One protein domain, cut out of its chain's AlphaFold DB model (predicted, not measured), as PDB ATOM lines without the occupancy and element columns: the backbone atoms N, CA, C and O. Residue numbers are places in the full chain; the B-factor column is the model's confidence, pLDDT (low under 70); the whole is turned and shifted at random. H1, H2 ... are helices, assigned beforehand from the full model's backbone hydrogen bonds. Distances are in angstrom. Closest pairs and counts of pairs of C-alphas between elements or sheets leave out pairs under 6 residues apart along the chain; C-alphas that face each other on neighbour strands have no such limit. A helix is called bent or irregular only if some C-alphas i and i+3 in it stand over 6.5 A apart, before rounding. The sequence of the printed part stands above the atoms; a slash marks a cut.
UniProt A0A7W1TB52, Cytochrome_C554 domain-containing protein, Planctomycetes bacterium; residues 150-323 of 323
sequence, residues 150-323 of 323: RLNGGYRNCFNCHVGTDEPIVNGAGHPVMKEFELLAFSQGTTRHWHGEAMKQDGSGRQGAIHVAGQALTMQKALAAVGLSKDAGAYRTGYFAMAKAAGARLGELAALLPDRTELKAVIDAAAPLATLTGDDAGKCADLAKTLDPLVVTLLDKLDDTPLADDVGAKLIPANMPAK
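This is residues 150 to 323 of the 323 residues of the protein "Cytochrome_C554 domain-containing protein" of Planctomycetes bacterium (UniProt A0A7W1TB52). One long helix, H4, runs through the middle, H5 folds back along it, and H6 and the two arms of the bent helix H7 complete a bundle. H1 and H3 pack on another side of H4, with H2 near the beginning of H5 and H8 near the beginning of H4, toward opposite ends of the whole. The printed part has 174 residues with eight named helices, H1 to H8 in chain order, and no named strand; the class is all helix. It is compact, with a radius of gyration of the C-alphas of 15.8 A and spans of 44 by 34 by 27 A.

Start at H1, residues 151 to 162, which touches the hub H4, residues 204 to 228, with residues 210 to 221 of H4 alone; the closest C-alphas, of Leu 151 and Ala 213, are 6.9 A apart. H2, residues 167 to 173, touches residues 234 to 235 alone of H5, residues 234 to 256; the closest C-alphas, of Glu 167 and Tyr 235, are 5.7 A apart. H3, residues 183 to 188, forms a hairpin with H4, the C-alphas of Leu 183 and Gly 214 coming closest at 5.1 A. H4 and H5 form a hairpin at a shallow tilt of 34 degrees, only just short of steep, opposite ways; their closest C-alphas, of Met 219 and Ala 243, are 4.1 A apart. H6, residues 261 to 274, touches H5, the C-alphas of Ala 254 and Leu 263 coming closest at 6.5 A. H7, residues 281 to 304, was assigned as one helix by its hydrogen bonds but is bent, with C-alphas 290 and 293 6.9 A apart; its arms are H7a, 281 to 290, and H7b, 293 to 304. H7a touches residues 220 to 228 alone of H4, closest at the C-alphas of Gly 227 and Ala 285, 4.1 A. H8, residues 309 to 315, touches residues 204 to 212 alone of H4, closest at the C-alphas of Gly 205 and Gly 312, 3.9 A. Each O i to N i+4 pair is within hydrogen-bond range in H2, H3, H4, H7a and H7b, against 18 of 19 in H5, 7 of 10 in H6, 2 of 8 in H1 and 1 of 3 in H8; O i to N i+3 gives 6 of 9 in H1 and 3 of 4 in H8.

Find C-alpha 151 at (6.140, -134.370, 23.198), where H1 begins. H4 runs 35.7 A from C-alpha 204 at (-7.361, -135.064, 29.939), H5 33.4 A and H6 20.4 A. H1 is only just irregular, C-alphas 152 and 155 being 6.7 A apart; H6 is irregular, C-alphas 269 and 272 being 7.5 A apart. H8 ends at C-alpha 315, (-7.825, -127.178, 26.826).

The C-alphas of Glu 197 and Asp 279, the two farthest apart, are 47.6 A apart. The printed part has no cut. The link from H3 to H4, residues 189 to 203, is long. The model's pLDDT is under 70 at residues 193 to 198 and 319 to 323.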
ATOM      1  N   ARG A 150       7.281-138.941  24.414       89.94
ATOM      2  CA  ARG A 150       7.631-137.540  24.700       89.94
ATOM      3  C   ARG A 150       7.035-136.615  23.651       89.94
ATOM      4  O   ARG A 150       7.037-136.935  22.460       89.94
ATOM      5  N   LEU A 151       6.571-135.448  24.084       93.19
ATOM      6  CA  LEU A 151       6.140-134.370  23.198       93.19
ATOM      7  C   LEU A 151       7.330-133.873  22.366       93.19
ATOM      8  O   LEU A 151       7.257-133.835  21.133       93.19
ATOM      9  N   ASN A 152       8.457-133.587  23.031       90.81
ATOM     10  CA  ASN A 152       9.728-133.250  22.388       90.81
ATOM     11  C   ASN A 152      10.468-134.515  21.913       90.81
ATOM     12  O   ASN A 152      11.478-134.941  22.463       90.81
ATOM     13  N   GLY A 153       9.898-135.167  20.909       83.94
ATOM     14  CA  GLY A 153      10.406-136.411  20.349       83.94
ATOM     15  C   GLY A 153       9.369-136.982  19.401       83.94
ATOM     16  O   GLY A 153       9.298-136.575  18.243       83.94
ATOM     17  N   GLY A 154       8.516-137.863  19.924       83.69
ATOM     18  CA  GLY A 154       7.471-138.534  19.156       83.69
ATOM     19  C   GLY A 154       6.523-137.603  18.425       83.69
ATOM     20  O   GLY A 154       6.420-137.632  17.202       83.69
ATOM     21  N   TYR A 155       5.868-136.723  19.174       88.19
ATOM     22  CA  TYR A 155       4.854-135.837  18.607       88.19
ATOM     23  C   TYR A 155       5.453-134.771  17.682       88.19
ATOM     24  O   TYR A 155       4.847-134.415  16.672       88.19
ATOM     25  N   ARG A 156       6.671-134.294  17.973       89.69
ATOM     26  CA  ARG A 156       7.420-133.410  17.064       89.69
ATOM     27  C   ARG A 156       7.692-134.080  15.713       89.69
ATOM     28  O   ARG A 156       7.649-133.387  14.698       89.69
ATOM     29  N   ASN A 157       7.896-135.398  15.674       89.75
ATOM     30  CA  ASN A 157       8.111-136.139  14.428       89.75
ATOM     31  C   ASN A 157       6.888-136.114  13.492       89.75
ATOM     32  O   ASN A 157       7.069-136.113  12.277       89.75
ATOM     33  N   CYS A 158       5.657-136.003  14.010       91.00
ATOM     34  CA  CYS A 158       4.451-135.904  13.172       91.00
ATOM     35  C   CYS A 158       4.542-134.749  12.155       91.00
ATOM     36  O   CYS A 158       4.069-134.846  11.022       91.00
ATOM     37  N   PHE A 159       5.207-133.659  12.530       93.06
ATOM     38  CA  PHE A 159       5.320-132.462  11.702       93.06
ATOM     39  C   PHE A 159       6.281-132.619  10.520       93.06
ATOM     40  O   PHE A 159       6.201-131.817   9.590       93.06
ATOM     41  N   ASN A 160       7.126-133.655  10.505       89.25
ATOM     42  CA  ASN A 160       8.025-133.937   9.381       89.25
ATOM     43  C   ASN A 160       7.255-134.289   8.102       89.25
ATOM     44  O   ASN A 160       7.732-134.005   7.014       89.25
ATOM     45  N   CYS A 161       6.051-134.854   8.230       91.12
ATOM     46  CA  CYS A 161       5.166-135.105   7.092       91.12
ATOM     47  C   CYS A 161       4.050-134.058   7.029       91.12
ATOM     48  O   CYS A 161       3.791-133.479   5.978       91.12
ATOM     49  N   HIS A 162       3.413-133.761   8.167       91.44
ATOM     50  CA  HIS A 162       2.217-132.914   8.208       91.44
ATOM     51  C   HIS A 162       2.469-131.425   7.937       91.44
ATOM     52  O   HIS A 162       1.537-130.708   7.574       91.44
ATOM     53  N   VAL A 163       3.720-130.968   8.064       90.38
ATOM     54  CA  VAL A 163       4.161-129.599   7.732       90.38
ATOM     55  C   VAL A 163       5.473-129.609   6.920       90.38
ATOM     56  O   VAL A 163       6.084-128.569   6.698       90.38
ATOM     57  N   GLY A 164       5.926-130.780   6.456       80.25
ATOM     58  CA  GLY A 164       7.251-130.961   5.847       80.25
ATOM     59  C   GLY A 164       7.268-131.221   4.341       80.25
ATOM     60  O   GLY A 164       8.327-131.519   3.800       80.25
ATOM     61  N   THR A 165       6.135-131.094   3.644       82.94
ATOM     62  CA  THR A 165       6.106-131.188   2.172       82.94
ATOM     63  C   THR A 165       7.007-130.121   1.538       82.94
ATOM     64  O   THR A 165       7.139-129.030   2.099       82.94
ATOM     65  N   ASP A 166       7.534-130.357   0.337       86.19
ATOM     66  CA  ASP A 166       8.292-129.359  -0.422       86.19
ATOM     67  C   ASP A 166       7.407-128.522  -1.359       86.19
ATOM     68  O   ASP A 166       6.410-128.968  -1.936       86.19
ATOM     69  N   GLU A 167       7.803-127.262  -1.517       93.94
ATOM     70  CA  GLU A 167       7.104-126.273  -2.334       93.94
ATOM     71  C   GLU A 167       6.879-126.708  -3.793       93.94
ATOM     72  O   GLU A 167       5.763-126.509  -4.286       93.94
ATOM     73  N   PRO A 168       7.845-127.340  -4.496       93.50
ATOM     74  CA  PRO A 168       7.638-127.757  -5.880       93.50
ATOM     75  C   PRO A 168       6.474-128.735  -6.083       93.50
ATOM     76  O   PRO A 168       5.787-128.632  -7.099       93.50
ATOM     77  N   ILE A 169       6.194-129.669  -5.156       92.50
ATOM     78  CA  ILE A 169       5.004-130.536  -5.305       92.50
ATOM     79  C   ILE A 169       3.730-129.729  -5.118       92.50
ATOM     80  O   ILE A 169       2.761-129.927  -5.847       92.50
ATOM     81  N   VAL A 170       3.709-128.859  -4.111       95.25
ATOM     82  CA  VAL A 170       2.498-128.129  -3.741       95.25
ATOM     83  C   VAL A 170       2.137-127.129  -4.831       95.25
ATOM     84  O   VAL A 170       1.037-127.187  -5.377       95.25
ATOM     85  N   ASN A 171       3.077-126.263  -5.208       95.62
ATOM     86  CA  ASN A 171       2.841-125.237  -6.217       95.62
ATOM     87  C   ASN A 171       2.799-125.821  -7.639       95.62
ATOM     88  O   ASN A 171       1.973-125.395  -8.441       95.62
ATOM     89  N   GLY A 172       3.673-126.782  -7.963       94.44
ATOM     90  CA  GLY A 172       3.832-127.292  -9.331       94.44
ATOM     91  C   GLY A 172       2.949-128.490  -9.674       94.44
ATOM     92  O   GLY A 172       2.368-128.549 -10.756       94.44
ATOM     93  N   ALA A 173       2.820-129.453  -8.759       93.69
ATOM     94  CA  ALA A 173       2.063-130.684  -9.001       93.69
ATOM     95  C   ALA A 173       0.660-130.684  -8.368       93.69
ATOM     96  O   ALA A 173      -0.156-131.551  -8.692       93.69
ATOM     97  N   GLY A 174       0.348-129.695  -7.524       92.88
ATOM     98  CA  GLY A 174      -0.955-129.532  -6.881       92.88
ATOM     99  C   GLY A 174      -1.148-130.397  -5.636       92.88
ATOM    100  O   GLY A 174      -2.281-130.747  -5.311       92.88
ATOM    101  N   HIS A 175      -0.068-130.772  -4.946       93.31
ATOM    102  CA  HIS A 175      -0.189-131.459  -3.661       93.31
ATOM    103  C   HIS A 175      -0.859-130.550  -2.619       93.31
ATOM    104  O   HIS A 175      -0.482-129.383  -2.499       93.31
ATOM    105  N   PRO A 176      -1.838-131.046  -1.843       91.38
ATOM    106  CA  PRO A 176      -2.509-130.224  -0.846       91.38
ATOM    107  C   PRO A 176      -1.575-129.872   0.315       91.38
ATOM    108  O   PRO A 176      -0.750-130.677   0.744       91.38
ATOM    109  N   VAL A 177      -1.758-128.683   0.884       91.00
ATOM    110  CA  VAL A 177      -1.240-128.369   2.221       91.00
ATOM    111  C   VAL A 177      -2.173-129.018   3.247       91.00
ATOM    112  O   VAL A 177      -3.390-128.841   3.159       91.00
ATOM    113  N   MET A 178      -1.631-129.760   4.216       85.06
ATOM    114  CA  MET A 178      -2.411-130.514   5.212       85.06
ATOM    115  C   MET A 178      -2.995-129.624   6.323       85.06
ATOM    116  O   MET A 178      -2.703-129.789   7.503       85.06
ATOM    117  N   LYS A 179      -3.872-128.690   5.944       83.88
ATOM    118  CA  LYS A 179      -4.490-127.705   6.851       83.88
ATOM    119  C   LYS A 179      -5.359-128.324   7.953       83.88
ATOM    120  O   LYS A 179      -5.557-127.704   8.985       83.88
ATOM    121  N   GLU A 180      -5.844-129.543   7.730       83.94
ATOM    122  CA  GLU A 180      -6.723-130.272   8.652       83.94
ATOM    123  C   GLU A 180      -5.965-131.087   9.711       83.94
ATOM    124  O   GLU A 180      -6.581-131.829  10.484       83.94
ATOM    125  N   PHE A 181      -4.633-131.046   9.708       89.38
ATOM    126  CA  PHE A 181      -3.847-131.735  10.720       89.38
ATOM    127  C   PHE A 181      -3.997-131.035  12.074       89.38
ATOM    128  O   PHE A 181      -3.693-129.854  12.214       89.38
ATOM    129  N   GLU A 182      -4.447-131.788  13.075       91.56
ATOM    130  CA  GLU A 182      -4.480-131.357  14.469       91.56
ATOM    131  C   GLU A 182      -3.929-132.509  15.311       91.56
ATOM    132  O   GLU A 182      -4.412-133.641  15.234       91.56
ATOM    133  N   LEU A 183      -2.854-132.231  16.049       92.50
ATOM    134  CA  LEU A 183      -2.049-133.251  16.708       92.50
ATOM    135  C   LEU A 183      -2.864-134.051  17.727       92.50
ATOM    136  O   LEU A 183      -2.736-135.277  17.772       92.50
ATOM    137  N   LEU A 184      -3.696-133.390  18.535       92.94
ATOM    138  CA  LEU A 184      -4.483-134.066  19.561       92.94
ATOM    139  C   LEU A 184      -5.512-135.018  18.929       92.94
ATOM    140  O   LEU A 184      -5.550-136.193  19.290       92.94
ATOM    141  N   ALA A 185      -6.262-134.567  17.927       90.31
ATOM    142  CA  ALA A 185      -7.254-135.369  17.217       90.31
ATOM    143  C   ALA A 185      -6.635-136.592  16.532       90.31
ATOM    144  O   ALA A 185      -7.155-137.698  16.654       90.31
ATOM    145  N   PHE A 186      -5.506-136.423  15.839       87.44
ATOM    146  CA  PHE A 186      -4.829-137.551  15.195       87.44
ATOM    147  C   PHE A 186      -4.297-138.543  16.230       87.44
ATOM    148  O   PHE A 186      -4.573-139.740  16.135       87.44
ATOM    149  N   SER A 187      -3.597-138.028  17.244       87.06
ATOM    150  CA  SER A 187      -2.933-138.845  18.259       87.06
ATOM    151  C   SER A 187      -3.899-139.645  19.132       87.06
ATOM    152  O   SER A 187      -3.627-140.801  19.446       87.06
ATOM    153  N   GLN A 188      -5.050-139.071  19.479       86.62
ATOM    154  CA  GLN A 188      -6.085-139.735  20.282       86.62
ATOM    155  C   GLN A 188      -7.153-140.435  19.432       86.62
ATOM    156  O   GLN A 188      -8.068-141.055  19.976       86.62
ATOM    157  N   GLY A 189      -7.039-140.343  18.109       83.12
ATOM    158  CA  GLY A 189      -7.941-140.929  17.130       83.12
ATOM    159  C   GLY A 189      -7.297-142.113  16.412       83.12
ATOM    160  O   GLY A 189      -7.134-143.187  17.002       83.12
ATOM    161  N   THR A 190      -6.935-141.900  15.144       76.75
ATOM    162  CA  THR A 190      -6.349-142.904  14.232       76.75
ATOM    163  C   THR A 190      -4.971-143.438  14.614       76.75
ATOM    164  O   THR A 190      -4.596-144.496  14.113       76.75
ATOM    165  N   THR A 191      -4.193-142.722  15.435       78.12
ATOM    166  CA  THR A 191      -2.797-143.087  15.726       78.12
ATOM    167  C   THR A 191      -2.524-143.368  17.198       78.12
ATOM    168  O   THR A 191      -1.394-143.175  17.642       78.12
ATOM    169  N   ARG A 192      -3.509-143.886  17.940       77.31
ATOM    170  CA  ARG A 192      -3.373-144.295  19.350       77.31
ATOM    171  C   ARG A 192      -2.434-145.496  19.513       77.31
ATOM    172  O   ARG A 192      -2.887-146.619  19.683       77.31
ATOM    173  N   HIS A 193      -1.121-145.274  19.464       63.84
ATOM    174  CA  HIS A 193      -0.114-146.348  19.435       63.84
ATOM    175  C   HIS A 193       0.770-146.442  20.699       63.84
ATOM    176  O   HIS A 193       1.747-147.189  20.691       63.84
ATOM    177  N   TRP A 194       0.454-145.751  21.810       63.09
ATOM    178  CA  TRP A 194       1.317-145.729  23.019       63.09
ATOM    179  C   TRP A 194       0.678-146.176  24.346       63.09
ATOM    180  O   TRP A 194       1.351-146.145  25.376       63.09
ATOM    181  N   HIS A 195      -0.562-146.672  24.364       59.44
ATOM    182  CA  HIS A 195      -1.278-147.010  25.614       59.44
ATOM    183  C   HIS A 195      -1.282-148.498  25.969       59.44
ATOM    184  O   HIS A 195      -2.215-149.005  26.602       59.44
ATOM    185  N   GLY A 196      -0.235-149.205  25.550       60.59
ATOM    186  CA  GLY A 196      -0.175-150.661  25.635       60.59
ATOM    187  C   GLY A 196      -1.235-151.326  24.756       60.59
ATOM    188  O   GLY A 196      -1.847-150.693  23.902       60.59
ATOM    189  N   GLU A 197      -1.477-152.615  24.974       64.38
ATOM    190  CA  GLU A 197      -2.403-153.404  24.143       64.38
ATOM    191  C   GLU A 197      -3.848-152.880  24.160       64.38
ATOM    192  O   GLU A 197      -4.620-153.163  23.250       64.38
ATOM    193  N   ALA A 198      -4.215-152.098  25.181       66.44
ATOM    194  CA  ALA A 198      -5.572-151.603  25.378       66.44
ATOM    195  C   ALA A 198      -5.901-150.311  24.609       66.44
ATOM    196  O   ALA A 198      -7.063-149.912  24.625       66.44
ATOM    197  N   MET A 199      -4.918-149.641  23.985       75.25
ATOM    198  CA  MET A 199      -5.122-148.425  23.167       75.25
ATOM    199  C   MET A 199      -6.019-147.366  23.836       75.25
ATOM    200  O   MET A 199      -6.869-146.733  23.197       75.25
ATOM    201  N   LYS A 200      -5.882-147.229  25.163       80.44
ATOM    202  CA  LYS A 200      -6.688-146.309  25.975       80.44
ATOM    203  C   LYS A 200      -6.430-144.872  25.547       80.44
ATOM    204  O   LYS A 200      -5.374-144.562  25.040       80.44
ATOM    205  N   GLN A 201      -7.383-143.979  25.762       83.00
ATOM    206  CA  GLN A 201      -7.094-142.561  25.581       83.00
ATOM    207  C   GLN A 201      -6.179-142.052  26.696       83.00
ATOM    208  O   GLN A 201      -6.207-142.563  27.820       83.00
ATOM    209  N   ASP A 202      -5.397-141.025  26.378       88.00
ATOM    210  CA  ASP A 202      -4.671-140.263  27.384       88.00
ATOM    211  C   ASP A 202      -5.647-139.595  28.363       88.00
ATOM    212  O   ASP A 202      -6.751-139.200  27.980       88.00
ATOM    213  N   GLY A 203      -5.227-139.428  29.620       91.75
ATOM    214  CA  GLY A 203      -5.948-138.577  30.570       91.75
ATOM    215  C   GLY A 203      -6.043-137.137  30.056       91.75
ATOM    216  O   GLY A 203      -5.182-136.679  29.295       91.75
ATOM    217  N   SER A 204      -7.084-136.409  30.457       94.62
ATOM    218  CA  SER A 204      -7.361-135.064  29.939       94.62
ATOM    219  C   SER A 204      -6.205-134.085  30.152       94.62
ATOM    220  O   SER A 204      -5.974-133.232  29.297       94.62
ATOM    221  N   GLY A 205      -5.421-134.239  31.221       95.94
ATOM    222  CA  GLY A 205      -4.201-133.473  31.485       95.94
ATOM    223  C   GLY A 205      -3.178-133.624  30.361       95.94
ATOM    224  O   GLY A 205      -2.674-132.643  29.807       95.94
ATOM    225  N   ARG A 206      -2.928-134.871  29.956       94.31
ATOM    226  CA  ARG A 206      -2.022-135.204  28.855       94.31
ATOM    227  C   ARG A 206      -2.586-134.768  27.504       94.31
ATOM    228  O   ARG A 206      -1.837-134.225  26.697       94.31
ATOM    229  N   GLN A 207      -3.886-134.932  27.275       94.50
ATOM    230  CA  GLN A 207      -4.540-134.434  26.061       94.50
ATOM    231  C   GLN A 207      -4.394-132.910  25.923       94.50
ATOM    232  O   GLN A 207      -3.976-132.420  24.876       94.50
ATOM    233  N   GLY A 208      -4.641-132.156  26.996       96.38
ATOM    234  CA  GLY A 208      -4.434-130.708  27.008       96.38
ATOM    235  C   GLY A 208      -2.986-130.315  26.692       96.38
ATOM    236  O   GLY A 208      -2.753-129.408  25.893       96.38
ATOM    237  N   ALA A 209      -2.009-131.045  27.240       97.00
ATOM    238  CA  ALA A 209      -0.595-130.843  26.927       97.00
ATOM    239  C   ALA A 209      -0.272-131.118  25.445       97.00
ATOM    240  O   ALA A 209       0.433-130.328  24.816       97.00
ATOM    241  N   ILE A 210      -0.825-132.189  24.866       95.69
ATOM    242  CA  ILE A 210      -0.676-132.510  23.438       95.69
ATOM    243  C   ILE A 210      -1.277-131.403  22.569       95.69
ATOM    244  O   ILE A 210      -0.652-131.014  21.586       95.69
ATOM    245  N   HIS A 211      -2.440-130.851  22.928       97.12
ATOM    246  CA  HIS A 211      -3.038-129.754  22.163       97.12
ATOM    247  C   HIS A 211      -2.145-128.510  22.163       97.12
ATOM    248  O   HIS A 211      -1.834-127.977  21.097       97.12
ATOM    249  N   VAL A 212      -1.664-128.079  23.336       98.12
ATOM    250  CA  VAL A 212      -0.740-126.937  23.449       98.12
ATOM    251  C   VAL A 212       0.528-127.181  22.626       98.12
ATOM    252  O   VAL A 212       0.918-126.331  21.823       98.12
ATOM    253  N   ALA A 213       1.144-128.358  22.765       97.75
ATOM    254  CA  ALA A 213       2.333-128.728  22.001       97.75
ATOM    255  C   ALA A 213       2.069-128.743  20.487       97.75
ATOM    256  O   ALA A 213       2.887-128.249  19.712       97.75
ATOM    257  N   GLY A 214       0.915-129.262  20.066       97.00
ATOM    258  CA  GLY A 214       0.496-129.326  18.671       97.00
ATOM    259  C   GLY A 214       0.364-127.950  18.035       97.00
ATOM    260  O   GLY A 214       0.888-127.732  16.943       97.00
ATOM    261  N   GLN A 215      -0.261-126.997  18.725       97.88
ATOM    262  CA  GLN A 215      -0.383-125.626  18.224       97.88
ATOM    263  C   GLN A 215       0.984-124.916  18.190       97.88
ATOM    264  O   GLN A 215       1.316-124.264  17.199       97.88
ATOM    265  N   ALA A 216       1.828-125.108  19.209       98.44
ATOM    266  CA  ALA A 216       3.180-124.540  19.254       98.44
ATOM    267  C   ALA A 216       4.063-125.043  18.101       98.44
ATOM    268  O   ALA A 216       4.697-124.251  17.398       98.44
ATOM    269  N   LEU A 217       4.049-126.354  17.856       97.88
ATOM    270  CA  LEU A 217       4.763-126.977  16.745       97.88
ATOM    271  C   LEU A 217       4.181-126.570  15.389       97.88
ATOM    272  O   LEU A 217       4.952-126.255  14.489       97.88
ATOM    273  N   THR A 218       2.852-126.512  15.245       97.62
ATOM    274  CA  THR A 218       2.204-126.059  14.000       97.62
ATOM    275  C   THR A 218       2.663-124.654  13.644       97.62
ATOM    276  O   THR A 218       3.121-124.429  12.526       97.62
ATOM    277  N   MET A 219       2.610-123.723  14.601       98.06
ATOM    278  CA  MET A 219       3.059-122.346  14.401       98.06
ATOM    279  C   MET A 219       4.531-122.294  13.979       98.06
ATOM    280  O   MET A 219       4.860-121.710  12.948       98.06
ATOM    281  N   GLN A 220       5.414-122.936  14.744       98.06
ATOM    282  CA  GLN A 220       6.858-122.898  14.509       98.06
ATOM    283  C   GLN A 220       7.253-123.539  13.173       98.06
ATOM    284  O   GLN A 220       7.995-122.941  12.392       98.06
ATOM    285  N   LYS A 221       6.743-124.740  12.883       97.62
ATOM    286  CA  LYS A 221       7.078-125.492  11.667       97.62
ATOM    287  C   LYS A 221       6.488-124.849  10.421       97.62
ATOM    288  O   LYS A 221       7.167-124.786   9.402       97.62
ATOM    289  N   ALA A 222       5.271-124.314  10.501       97.38
ATOM    290  CA  ALA A 222       4.650-123.662   9.357       97.38
ATOM    291  C   ALA A 222       5.340-122.328   9.021       97.38
ATOM    292  O   ALA A 222       5.537-122.029   7.847       97.38
ATOM    293  N   LEU A 223       5.807-121.566  10.020       98.25
ATOM    294  CA  LEU A 223       6.658-120.390   9.777       98.25
ATOM    295  C   LEU A 223       7.999-120.767   9.142       98.25
ATOM    296  O   LEU A 223       8.453-120.080   8.225       98.25
ATOM    297  N   ALA A 224       8.613-121.869   9.583       97.50
ATOM    298  CA  ALA A 224       9.829-122.381   8.961       97.50
ATOM    299  C   ALA A 224       9.586-122.755   7.488       97.50
ATOM    300  O   ALA A 224      10.375-122.369   6.630       97.50
ATOM    301  N   ALA A 225       8.470-123.428   7.184       96.38
ATOM    302  CA  ALA A 225       8.067-123.750   5.817       96.38
ATOM    303  C   ALA A 225       7.870-122.483   4.967       96.38
ATOM    304  O   ALA A 225       8.438-122.375   3.883       96.38
ATOM    305  N   VAL A 226       7.163-121.466   5.476       96.94
ATOM    306  CA  VAL A 226       7.039-120.156   4.805       96.94
ATOM    307  C   VAL A 226       8.415-119.558   4.504       96.94
ATOM    308  O   VAL A 226       8.646-119.090   3.391       96.94
ATOM    309  N   GLY A 227       9.352-119.638   5.448       96.62
ATOM    310  CA  GLY A 227      10.727-119.174   5.270       96.62
ATOM    311  C   GLY A 227      11.529-119.899   4.184       96.62
ATOM    312  O   GLY A 227      12.466-119.321   3.637       96.62
ATOM    313  N   LEU A 228      11.164-121.140   3.854       94.56
ATOM    314  CA  LEU A 228      11.775-121.923   2.774       94.56
ATOM    315  C   LEU A 228      11.135-121.664   1.402       94.56
ATOM    316  O   LEU A 228      11.694-122.079   0.387       94.56
ATOM    317  N   SER A 229       9.974-121.005   1.365       95.62
ATOM    318  CA  SER A 229       9.227-120.779   0.128       95.62
ATOM    319  C   SER A 229       9.897-119.755  -0.789       95.62
ATOM    320  O   SER A 229      10.323-118.680  -0.360       95.62
ATOM    321  N   LYS A 230       9.924-120.052  -2.083       94.19
ATOM    322  CA  LYS A 230      10.436-119.186  -3.148       94.19
ATOM    323  C   LYS A 230       9.328-118.320  -3.729       94.19
ATOM    324  O   LYS A 230       9.524-117.115  -3.892       94.19
ATOM    325  N   ASP A 231       8.143-118.889  -3.919       93.19
ATOM    326  CA  ASP A 231       7.030-118.243  -4.608       93.19
ATOM    327  C   ASP A 231       5.873-117.919  -3.657       93.19
ATOM    328  O   ASP A 231       5.606-118.625  -2.681       93.19
ATOM    329  N   ALA A 232       5.107-116.876  -3.986       89.62
ATOM    330  CA  ALA A 232       3.882-116.504  -3.272       89.62
ATOM    331  C   ALA A 232       2.684-117.432  -3.588       89.62
ATOM    332  O   ALA A 232       1.545-116.991  -3.722       89.62
ATOM    333  N   GLY A 233       2.947-118.731  -3.749       94.12
ATOM    334  CA  GLY A 233       1.977-119.736  -4.174       94.12
ATOM    335  C   GLY A 233       1.140-120.345  -3.044       94.12
ATOM    336  O   GLY A 233       1.114-119.873  -1.899       94.12
ATOM    337  N   ALA A 234       0.461-121.447  -3.372       95.19
ATOM    338  CA  ALA A 234      -0.381-122.205  -2.447       95.19
ATOM    339  C   ALA A 234       0.398-122.718  -1.225       95.19
ATOM    340  O   ALA A 234      -0.153-122.752  -0.124       95.19
ATOM    341  N   TYR A 235       1.677-123.060  -1.405       96.25
ATOM    342  CA  TYR A 235       2.584-123.480  -0.342       96.25
ATOM    343  C   TYR A 235       2.739-122.408   0.741       96.25
ATOM    344  O   TYR A 235       2.340-122.612   1.888       96.25
ATOM    345  N   ARG A 236       3.252-121.232   0.355       95.81
ATOM    346  CA  ARG A 236       3.473-120.097   1.258       95.81
ATOM    347  C   ARG A 236       2.170-119.654   1.909       95.81
ATOM    348  O   ARG A 236       2.096-119.533   3.128       95.81
ATOM    349  N   THR A 237       1.128-119.465   1.102       95.62
ATOM    350  CA  THR A 237      -0.177-118.993   1.578       95.62
ATOM    351  C   THR A 237      -0.806-119.982   2.560       95.62
ATOM    352  O   THR A 237      -1.333-119.586   3.600       95.62
ATOM    353  N   GLY A 238      -0.736-121.281   2.256       95.69
ATOM    354  CA  GLY A 238      -1.284-122.338   3.097       95.69
ATOM    355  C   GLY A 238      -0.585-122.428   4.447       95.69
ATOM    356  O   GLY A 238      -1.261-122.383   5.474       95.69
ATOM    357  N   TYR A 239       0.747-122.501   4.455       96.81
ATOM    358  CA  TYR A 239       1.509-122.599   5.699       96.81
ATOM    359  C   TYR A 239       1.469-121.311   6.522       96.81
ATOM    360  O   TYR A 239       1.353-121.379   7.744       96.81
ATOM    361  N   PHE A 240       1.445-120.135   5.895       97.25
ATOM    362  CA  PHE A 240       1.279-118.886   6.638       97.25
ATOM    363  C   PHE A 240      -0.082-118.818   7.350       97.25
ATOM    364  O   PHE A 240      -0.155-118.464   8.528       97.25
ATOM    365  N   ALA A 241      -1.160-119.230   6.674       96.81
ATOM    366  CA  ALA A 241      -2.483-119.307   7.288       96.81
ATOM    367  C   ALA A 241      -2.516-120.297   8.467       96.81
ATOM    368  O   ALA A 241      -3.077-119.977   9.515       96.81
ATOM    369  N   MET A 242      -1.869-121.462   8.327       96.38
ATOM    370  CA  MET A 242      -1.727-122.431   9.422       96.38
ATOM    371  C   MET A 242      -0.979-121.830  10.616       96.38
ATOM    372  O   MET A 242      -1.443-121.949  11.748       96.38
ATOM    373  N   ALA A 243       0.134-121.134  10.373       97.38
ATOM    374  CA  ALA A 243       0.902-120.484  11.429       97.38
ATOM    375  C   ALA A 243       0.071-119.446  12.198       97.38
ATOM    376  O   ALA A 243       0.080-119.437  13.430       97.38
ATOM    377  N   LYS A 244      -0.682-118.598  11.486       97.94
ATOM    378  CA  LYS A 244      -1.548-117.577  12.096       97.94
ATOM    379  C   LYS A 244      -2.662-118.194  12.936       97.94
ATOM    380  O   LYS A 244      -2.889-117.735  14.054       97.94
ATOM    381  N   ALA A 245      -3.329-119.228  12.423       96.81
ATOM    382  CA  ALA A 245      -4.387-119.921  13.151       96.81
ATOM    383  C   ALA A 245      -3.854-120.579  14.434       96.81
ATOM    384  O   ALA A 245      -4.454-120.429  15.499       96.81
ATOM    385  N   ALA A 246      -2.696-121.238  14.348       97.44
ATOM    386  CA  ALA A 246      -2.065-121.877  15.496       97.44
ATOM    387  C   ALA A 246      -1.594-120.863  16.549       97.44
ATOM    388  O   ALA A 246      -1.825-121.061  17.740       97.44
ATOM    389  N   GLY A 247      -1.007-119.737  16.129       97.88
ATOM    390  CA  GLY A 247      -0.612-118.660  17.039       97.88
ATOM    391  C   GLY A 247      -1.798-118.029  17.773       97.88
ATOM    392  O   GLY A 247      -1.734-117.826  18.984       97.88
ATOM    393  N   ALA A 248      -2.913-117.787  17.073       97.31
ATOM    394  CA  ALA A 248      -4.145-117.308  17.701       97.31
ATOM    395  C   ALA A 248      -4.677-118.316  18.735       97.31
ATOM    396  O   ALA A 248      -4.977-117.937  19.868       97.31
ATOM    397  N   ARG A 249      -4.706-119.609  18.380       96.88
ATOM    398  CA  ARG A 249      -5.139-120.677  19.290       96.88
ATOM    399  C   ARG A 249      -4.249-120.783  20.525       96.88
ATOM    400  O   ARG A 249      -4.762-120.953  21.625       96.88
ATOM    401  N   LEU A 250      -2.930-120.663  20.376       97.31
ATOM    402  CA  LEU A 250      -2.017-120.644  21.522       97.31
ATOM    403  C   LEU A 250      -2.305-119.472  22.459       97.31
ATOM    404  O   LEU A 250      -2.213-119.654  23.668       97.31
ATOM    405  N   GLY A 251      -2.665-118.299  21.929       96.69
ATOM    406  CA  GLY A 251      -3.056-117.149  22.747       96.69
ATOM    407  C   GLY A 251      -4.272-117.450  23.629       96.69
ATOM    408  O   GLY A 251      -4.258-117.154  24.823       96.69
ATOM    409  N   GLU A 252      -5.289-118.111  23.069       95.88
ATOM    410  CA  GLU A 252      -6.462-118.580  23.824       95.88
ATOM    411  C   GLU A 252      -6.072-119.605  24.901       95.88
ATOM    412  O   GLU A 252      -6.511-119.506  26.046       95.88
ATOM    413  N   LEU A 253      -5.211-120.571  24.563       96.31
ATOM    414  CA  LEU A 253      -4.746-121.601  25.499       96.31
ATOM    415  C   LEU A 253      -3.874-121.018  26.621       96.31
ATOM    416  O   LEU A 253      -3.966-121.465  27.762       96.31
ATOM    417  N   ALA A 254      -3.059-120.005  26.328       96.31
ATOM    418  CA  ALA A 254      -2.220-119.332  27.315       96.31
ATOM    419  C   ALA A 254      -3.052-118.606  28.380       96.31
ATOM    420  O   ALA A 254      -2.681-118.615  29.552       96.31
ATOM    421  N   ALA A 255      -4.214-118.057  28.010       95.06
ATOM    422  CA  ALA A 255      -5.145-117.463  28.970       95.06
ATOM    423  C   ALA A 255      -5.708-118.491  29.972       95.06
ATOM    424  O   ALA A 255      -6.062-118.132  31.094       95.06
ATOM    425  N   LEU A 256      -5.766-119.771  29.588       95.81
ATOM    426  CA  LEU A 256      -6.207-120.882  30.439       95.81
ATOM    427  C   LEU A 256      -5.064-121.508  31.258       95.81
ATOM    428  O   LEU A 256      -5.319-122.324  32.143       95.81
ATOM    429  N   LEU A 257      -3.815-121.131  30.974       96.06
ATOM    430  CA  LEU A 257      -2.601-121.636  31.615       96.06
ATOM    431  C   LEU A 257      -1.691-120.482  32.085       96.06
ATOM    432  O   LEU A 257      -0.520-120.436  31.698       96.06
ATOM    433  N   PRO A 258      -2.182-119.554  32.931       93.38
ATOM    434  CA  PRO A 258      -1.429-118.355  33.310       93.38
ATOM    435  C   PRO A 258      -0.100-118.669  34.017       93.38
ATOM    436  O   PRO A 258       0.862-117.918  33.876       93.38
ATOM    437  N   ASP A 259      -0.021-119.805  34.715       92.75
ATOM    438  CA  ASP A 259       1.166-120.222  35.469       92.75
ATOM    439  C   ASP A 259       2.204-120.978  34.619       92.75
ATOM    440  O   ASP A 259       3.256-121.376  35.122       92.75
ATOM    441  N   ARG A 260       1.934-121.226  33.330       95.44
ATOM    442  CA  ARG A 260       2.887-121.878  32.415       95.44
ATOM    443  C   ARG A 260       3.783-120.825  31.764       95.44
ATOM    444  O   ARG A 260       3.507-120.332  30.669       95.44
ATOM    445  N   THR A 261       4.875-120.486  32.443       97.00
ATOM    446  CA  THR A 261       5.819-119.440  32.014       97.00
ATOM    447  C   THR A 261       6.483-119.749  30.674       97.00
ATOM    448  O   THR A 261       6.711-118.833  29.887       97.00
ATOM    449  N   GLU A 262       6.732-121.019  30.355       98.31
ATOM    450  CA  GLU A 262       7.302-121.425  29.069       98.31
ATOM    451  C   GLU A 262       6.329-121.192  27.911       98.31
ATOM    452  O   GLU A 262       6.740-120.773  26.829       98.31
ATOM    453  N   LEU A 263       5.025-121.384  28.143       98.38
ATOM    454  CA  LEU A 263       4.000-121.050  27.155       98.38
ATOM    455  C   LEU A 263       3.927-119.533  26.962       98.38
ATOM    456  O   LEU A 263       3.904-119.061  25.827       98.38
ATOM    457  N   LYS A 264       3.976-118.762  28.055       97.81
ATOM    458  CA  LYS A 264       4.061-117.301  27.980       97.81
ATOM    459  C   LYS A 264       5.285-116.839  27.181       97.81
ATOM    460  O   LYS A 264       5.142-115.964  26.335       97.81
ATOM    461  N   ALA A 265       6.451-117.449  27.387       98.56
ATOM    462  CA  ALA A 265       7.661-117.116  26.638       98.56
ATOM    463  C   ALA A 265       7.494-117.355  25.127       98.56
ATOM    464  O   ALA A 265       7.904-116.516  24.325       98.56
ATOM    465  N   VAL A 266       6.848-118.459  24.729       98.75
ATOM    466  CA  VAL A 266       6.512-118.731  23.319       98.75
ATOM    467  C   VAL A 266       5.565-117.666  22.759       98.75
ATOM    468  O   VAL A 266       5.803-117.172  21.659       98.75
ATOM    469  N   ILE A 267       4.519-117.282  23.499       98.44
ATOM    470  CA  ILE A 267       3.558-116.248  23.076       98.44
ATOM    471  C   ILE A 267       4.222-114.880  22.925       98.44
ATOM    472  O   ILE A 267       4.045-114.226  21.898       98.44
ATOM    473  N   ASP A 268       5.001-114.462  23.919       98.31
ATOM    474  CA  ASP A 268       5.685-113.170  23.909       98.31
ATOM    475  C   ASP A 268       6.670-113.100  22.727       98.31
ATOM    476  O   ASP A 268       6.693-112.115  21.988       98.31
ATOM    477  N   ALA A 269       7.422-114.179  22.475       98.69
ATOM    478  CA  ALA A 269       8.311-114.280  21.319       98.69
ATOM    479  C   ALA A 269       7.557-114.315  19.978       98.69
ATOM    480  O   ALA A 269       8.079-113.842  18.970       98.69
ATOM    481  N   ALA A 270       6.330-114.843  19.954       98.50
ATOM    482  CA  ALA A 270       5.479-114.902  18.769       98.50
ATOM    483  C   ALA A 270       4.780-113.571  18.437       98.50
ATOM    484  O   ALA A 270       4.169-113.476  17.372       98.50
ATOM    485  N   ALA A 271       4.889-112.531  19.274       98.06
ATOM    486  CA  ALA A 271       4.229-111.239  19.062       98.06
ATOM    487  C   ALA A 271       4.391-110.639  17.643       98.06
ATOM    488  O   ALA A 271       3.393-110.148  17.103       98.06
ATOM    489  N   PRO A 272       5.564-110.721  16.970       98.25
ATOM    490  CA  PRO A 272       5.714-110.218  15.602       98.25
ATOM    491  C   PRO A 272       4.741-110.845  14.595       98.25
ATOM    492  O   PRO A 272       4.352-110.190  13.628       98.25
ATOM    493  N   LEU A 273       4.281-112.082  14.829       97.94
ATOM    494  CA  LEU A 273       3.330-112.781  13.960       97.94
ATOM    495  C   LEU A 273       2.033-111.988  13.743       97.94
ATOM    496  O   LEU A 273       1.375-112.160  12.715       97.94
ATOM    497  N   ALA A 274       1.652-111.111  14.678       96.81
ATOM    498  CA  ALA A 274       0.470-110.263  14.557       96.81
ATOM    499  C   ALA A 274       0.497-109.398  13.285       96.81
ATOM    500  O   ALA A 274      -0.529-109.301  12.610       96.81
ATOM    501  N   THR A 275       1.664-108.856  12.930       97.44
ATOM    502  CA  THR A 275       1.842-107.909  11.817       97.44
ATOM    503  C   THR A 275       2.483-108.518  10.575       97.44
ATOM    504  O   THR A 275       2.459-107.884   9.525       97.44
ATOM    505  N   LEU A 276       3.089-109.705  10.682       97.75
ATOM    506  CA  LEU A 276       3.662-110.389   9.524       97.75
ATOM    507  C   LEU A 276       2.579-110.775   8.512       97.75
ATOM    508  O   LEU A 276       1.424-111.029   8.867       97.75
ATOM    509  N   THR A 277       2.996-110.873   7.258       96.88
ATOM    510  CA  THR A 277       2.237-111.448   6.148       96.88
ATOM    511  C   THR A 277       3.003-112.624   5.545       96.88
ATOM    512  O   THR A 277       4.176-112.839   5.856       96.88
ATOM    513  N   GLY A 278       2.363-113.383   4.650       92.75
ATOM    514  CA  GLY A 278       3.054-114.441   3.909       92.75
ATOM    515  C   GLY A 278       4.252-113.912   3.114       92.75
ATOM    516  O   GLY A 278       5.260-114.604   3.011       92.75
ATOM    517  N   ASP A 279       4.183-112.672   2.622       95.62
ATOM    518  CA  ASP A 279       5.245-112.047   1.827       95.62
ATOM    519  C   ASP A 279       6.507-111.734   2.644       95.62
ATOM    520  O   ASP A 279       7.600-111.613   2.089       95.62
ATOM    521  N   ASP A 280       6.404-111.706   3.974       96.94
ATOM    522  CA  ASP A 280       7.531-111.541   4.891       96.94
ATOM    523  C   ASP A 280       8.295-112.863   5.135       96.94
ATOM    524  O   ASP A 280       8.644-113.186   6.276       96.94
ATOM    525  N   ALA A 281       8.575-113.648   4.089       96.25
ATOM    526  CA  ALA A 281       9.143-114.998   4.215       96.25
ATOM    527  C   ALA A 281      10.437-115.038   5.054       96.25
ATOM    528  O   ALA A 281      10.573-115.872   5.948       96.25
ATOM    529  N   GLY A 282      11.352-114.083   4.844       97.81
ATOM    530  CA  GLY A 282      12.584-113.978   5.636       97.81
ATOM    531  C   GLY A 282      12.326-113.741   7.129       97.81
ATOM    532  O   GLY A 282      12.908-114.419   7.971       97.81
ATOM    533  N   LYS A 283      11.382-112.854   7.470       98.44
ATOM    534  CA  LYS A 283      11.017-112.594   8.872       98.44
ATOM    535  C   LYS A 283      10.287-113.783   9.496       98.44
ATOM    536  O   LYS A 283      10.476-114.052  10.678       98.44
ATOM    537  N   CYS A 284       9.488-114.517   8.717       98.31
ATOM    538  CA  CYS A 284       8.886-115.773   9.166       98.31
ATOM    539  C   CYS A 284       9.963-116.818   9.487       98.31
ATOM    540  O   CYS A 284       9.876-117.480  10.521       98.31
ATOM    541  N   ALA A 285      11.003-116.921   8.651       98.25
ATOM    542  CA  ALA A 285      12.136-117.811   8.892       98.25
ATOM    543  C   ALA A 285      12.867-117.460  10.195       98.25
ATOM    544  O   ALA A 285      13.183-118.345  10.989       98.25
ATOM    545  N   ASP A 286      13.125-116.174  10.432       98.62
ATOM    546  CA  ASP A 286      13.816-115.723  11.640       98.62
ATOM    547  C   ASP A 286      12.961-115.921  12.891       98.62
ATOM    548  O   ASP A 286      13.452-116.458  13.885       98.62
ATOM    549  N   LEU A 287      11.660-115.623  12.818       98.75
ATOM    550  CA  LEU A 287      10.729-115.909  13.904       98.75
ATOM    551  C   LEU A 287      10.677-117.411  14.224       98.75
ATOM    552  O   LEU A 287      10.715-117.794  15.391       98.75
ATOM    553  N   ALA A 288      10.656-118.281  13.211       98.50
ATOM    554  CA  ALA A 288      10.674-119.729  13.418       98.50
ATOM    555  C   ALA A 288      11.944-120.218  14.135       98.50
ATOM    556  O   ALA A 288      11.860-121.137  14.954       98.50
ATOM    557  N   LYS A 289      13.108-119.608  13.854       98.62
ATOM    558  CA  LYS A 289      14.372-119.897  14.557       98.62
ATOM    559  C   LYS A 289      14.327-119.424  16.007       98.62
ATOM    560  O   LYS A 289      14.778-120.152  16.882       98.62
ATOM    561  N   THR A 290      13.771-118.240  16.266       98.69
ATOM    562  CA  THR A 290      13.574-117.724  17.632       98.69
ATOM    563  C   THR A 290      12.640-118.622  18.441       98.69
ATOM    564  O   THR A 290      12.897-118.879  19.615       98.69
ATOM    565  N   LEU A 291      11.574-119.129  17.818       98.69
ATOM    566  CA  LEU A 291      10.584-119.978  18.477       98.69
ATOM    567  C   LEU A 291      11.088-121.400  18.753       98.69
ATOM    568  O   LEU A 291      10.689-121.973  19.761       98.69
ATOM    569  N   ASP A 292      11.938-121.984  17.904       98.25
ATOM    570  CA  ASP A 292      12.344-123.398  18.024       98.25
ATOM    571  C   ASP A 292      12.863-123.799  19.424       98.25
ATOM    572  O   ASP A 292      12.284-124.726  19.999       98.25
ATOM    573  N   PRO A 293      13.847-123.111  20.045       98.38
ATOM    574  CA  PRO A 293      14.317-123.482  21.383       98.38
ATOM    575  C   PRO A 293      13.265-123.260  22.484       98.38
ATOM    576  O   PRO A 293      13.234-124.000  23.470       98.38
ATOM    577  N   LEU A 294      12.377-122.273  22.324       98.75
ATOM    578  CA  LEU A 294      11.299-122.001  23.280       98.75
ATOM    579  C   LEU A 294      10.215-123.078  23.213       98.75
ATOM    580  O   LEU A 294       9.755-123.558  24.246       98.75
ATOM    581  N   VAL A 295       9.850-123.502  22.002       98.56
ATOM    582  CA  VAL A 295       8.905-124.601  21.773       98.56
ATOM    583  C   VAL A 295       9.482-125.906  22.316       98.56
ATOM    584  O   VAL A 295       8.787-126.612  23.035       98.56
ATOM    585  N   VAL A 296      10.757-126.205  22.057       97.81
ATOM    586  CA  VAL A 296      11.454-127.362  22.652       97.81
ATOM    587  C   VAL A 296      11.339-127.351  24.180       97.81
ATOM    588  O   VAL A 296      10.875-128.326  24.767       97.81
ATOM    589  N   THR A 297      11.657-126.217  24.808       98.38
ATOM    590  CA  THR A 297      11.574-126.055  26.268       98.38
ATOM    591  C   THR A 297      10.145-126.247  26.787       98.38
ATOM    592  O   THR A 297       9.938-126.948  27.776       98.38
ATOM    593  N   LEU A 298       9.145-125.671  26.111       98.44
ATOM    594  CA  LEU A 298       7.731-125.839  26.451       98.44
ATOM    595  C   LEU A 298       7.308-127.312  26.402       98.44
ATOM    596  O   LEU A 298       6.653-127.793  27.324       98.44
ATOM    597  N   LEU A 299       7.668-128.031  25.338       97.69
ATOM    598  CA  LEU A 299       7.311-129.439  25.168       97.69
ATOM    599  C   LEU A 299       7.911-130.307  26.280       97.69
ATOM    600  O   LEU A 299       7.190-131.113  26.865       97.69
ATOM    601  N   ASP A 300       9.191-130.115  26.606       96.94
ATOM    602  CA  ASP A 300       9.832-130.854  27.697       96.94
ATOM    603  C   ASP A 300       9.182-130.549  29.050       96.94
ATOM    604  O   ASP A 300       8.916-131.460  29.830       96.94
ATOM    605  N   LYS A 301       8.820-129.289  29.307       97.44
ATOM    606  CA  LYS A 301       8.138-128.896  30.548       97.44
ATOM    607  C   LYS A 301       6.720-129.435  30.662       97.44
ATOM    608  O   LYS A 301       6.301-129.789  31.762       97.44
ATOM    609  N   LEU A 302       5.994-129.542  29.553       96.62
ATOM    610  CA  LEU A 302       4.679-130.184  29.515       96.62
ATOM    611  C   LEU A 302       4.752-131.692  29.800       96.62
ATOM    612  O   LEU A 302       3.806-132.245  30.362       96.62
ATOM    613  N   ASP A 303       5.855-132.354  29.437       94.69
ATOM    614  CA  ASP A 303       6.111-133.744  29.820       94.69
ATOM    615  C   ASP A 303       6.556-133.869  31.291       94.69
ATOM    616  O   ASP A 303       6.067-134.741  32.007       94.69
ATOM    617  N   ASP A 304       7.481-133.016  31.741       95.06
ATOM    618  CA  ASP A 304       8.122-133.110  33.062       95.06
ATOM    619  C   ASP A 304       7.236-132.584  34.198       95.06
ATOM    620  O   ASP A 304       7.372-132.999  35.347       95.06
ATOM    621  N   THR A 305       6.325-131.657  33.895       95.75
ATOM    622  CA  THR A 305       5.339-131.101  34.834       95.75
ATOM    623  C   THR A 305       3.931-131.223  34.236       95.75
ATOM    624  O   THR A 305       3.370-130.233  33.741       95.75
ATOM    625  N   PRO A 306       3.345-132.440  34.271       94.94
ATOM    626  CA  PRO A 306       2.055-132.727  33.656       94.94
ATOM    627  C   PRO A 306       0.941-131.799  34.146       94.94
ATOM    628  O   PRO A 306       0.930-131.341  35.292       94.94
ATOM    629  N   LEU A 307      -0.019-131.522  33.266       96.69
ATOM    630  CA  LEU A 307      -1.235-130.806  33.642       96.69
ATOM    631  C   LEU A 307      -2.142-131.726  34.469       96.69
ATOM    632  O   LEU A 307      -2.244-132.917  34.176       96.69
ATOM    633  N   ALA A 308      -2.840-131.161  35.454       96.75
ATOM    634  CA  ALA A 308      -3.944-131.854  36.109       96.75
ATOM    635  C   ALA A 308      -5.093-132.096  35.112       96.75
ATOM    636  O   ALA A 308      -5.269-131.325  34.162       96.75
ATOM    637  N   ASP A 309      -5.876-133.160  35.310       96.19
ATOM    638  CA  ASP A 309      -6.917-133.557  34.354       96.19
ATOM    639  C   ASP A 309      -8.029-132.515  34.199       96.19
ATOM    640  O   ASP A 309      -8.497-132.277  33.087       96.19
ATOM    641  N   ASP A 310      -8.413-131.840  35.279       96.06
ATOM    642  CA  ASP A 310      -9.414-130.770  35.274       96.06
ATOM    643  C   ASP A 310      -8.935-129.516  34.523       96.06
ATOM    644  O   ASP A 310      -9.731-128.823  33.883       96.06
ATOM    645  N   VAL A 311      -7.630-129.233  34.569       96.06
ATOM    646  CA  VAL A 311      -6.990-128.182  33.769       96.06
ATOM    647  C   VAL A 311      -6.941-128.609  32.309       96.06
ATOM    648  O   VAL A 311      -7.407-127.874  31.441       96.06
ATOM    649  N   GLY A 312      -6.425-129.805  32.033       96.38
ATOM    650  CA  GLY A 312      -6.290-130.319  30.674       96.38
ATOM    651  C   GLY A 312      -7.624-130.435  29.946       96.38
ATOM    652  O   GLY A 312      -7.701-130.070  28.778       96.38
ATOM    653  N   ALA A 313      -8.696-130.823  30.643       95.75
ATOM    654  CA  ALA A 313     -10.043-130.910  30.080       95.75
ATOM    655  C   ALA A 313     -10.534-129.581  29.481       95.75
ATOM    656  O   ALA A 313     -11.203-129.585  28.453       95.75
ATOM    657  N   LYS A 314     -10.154-128.441  30.071       95.44
ATOM    658  CA  LYS A 314     -10.510-127.100  29.570       95.44
ATOM    659  C   LYS A 314      -9.760-126.723  28.292       95.44
ATOM    660  O   LYS A 314     -10.170-125.803  27.594       95.44
ATOM    661  N   LEU A 315      -8.657-127.410  28.004       96.19
ATOM    662  CA  LEU A 315      -7.825-127.178  26.826       96.19
ATOM    663  C   LEU A 315      -8.252-128.045  25.643       96.19
ATOM    664  O   LEU A 315      -7.781-127.815  24.535       96.19
ATOM    665  N   ILE A 316      -9.114-129.040  25.850       93.50
ATOM    666  CA  ILE A 316      -9.594-129.926  24.791       93.50
ATOM    667  C   ILE A 316     -10.679-129.189  23.984       93.50
ATOM    668  O   ILE A 316     -11.663-128.730  24.568       93.50
ATOM    669  N   PRO A 317     -10.556-129.075  22.648       87.94
ATOM    670  CA  PRO A 317     -11.602-128.478  21.827       87.94
ATOM    671  C   PRO A 317     -12.929-129.237  21.958       87.94
ATOM    672  O   PRO A 317     -12.972-130.451  21.765       87.94
ATOM    673  N   ALA A 318     -14.028-128.517  22.206       76.00
ATOM    674  CA  ALA A 318     -15.358-129.110  22.398       76.00
ATOM    675  C   ALA A 318     -15.855-129.938  21.194       76.00
ATOM    676  O   ALA A 318     -16.609-130.888  21.367       76.00
ATOM    677  N   ASN A 319     -15.406-129.591  19.983       67.69
ATOM    678  CA  ASN A 319     -15.765-130.256  18.729       67.69
ATOM    679  C   ASN A 319     -14.543-130.914  18.085       67.69
ATOM    680  O   ASN A 319     -14.282-130.709  16.897       67.69
ATOM    681  N   MET A 320     -13.747-131.645  18.863       68.06
ATOM    682  CA  MET A 320     -12.635-132.387  18.282       68.06
ATOM    683  C   MET A 320     -13.187-133.394  17.262       68.06
ATOM    684  O   MET A 320     -14.014-134.234  17.628       68.06
ATOM    685  N   PRO A 321     -12.787-133.307  15.981       56.50
ATOM    686  CA  PRO A 321     -13.264-134.245  14.983       56.50
ATOM    687  C   PRO A 321     -12.815-135.647  15.388       56.50
ATOM    688  O   PRO A 321     -11.632-135.867  15.649       56.50
ATOM    689  N   ALA A 322     -13.755-136.592  15.427       53.41
ATOM    690  CA  ALA A 322     -13.414-138.003  15.501       53.41
ATOM    691  C   ALA A 322     -12.657-138.345  14.212       53.41
ATOM    692  O   ALA A 322     -13.265-138.429  13.143       53.41
ATOM    693  N   LYS A 323     -11.330-138.426  14.298       55.25
ATOM    694  CA  LYS A 323     -10.478-138.871  13.200       55.25
ATOM    695  C   LYS A 323     -10.055-140.299  13.450       55.25
ATOM    696  O   LYS A 323      -9.466-140.563  14.520       55.25
TER     697      LYS A 323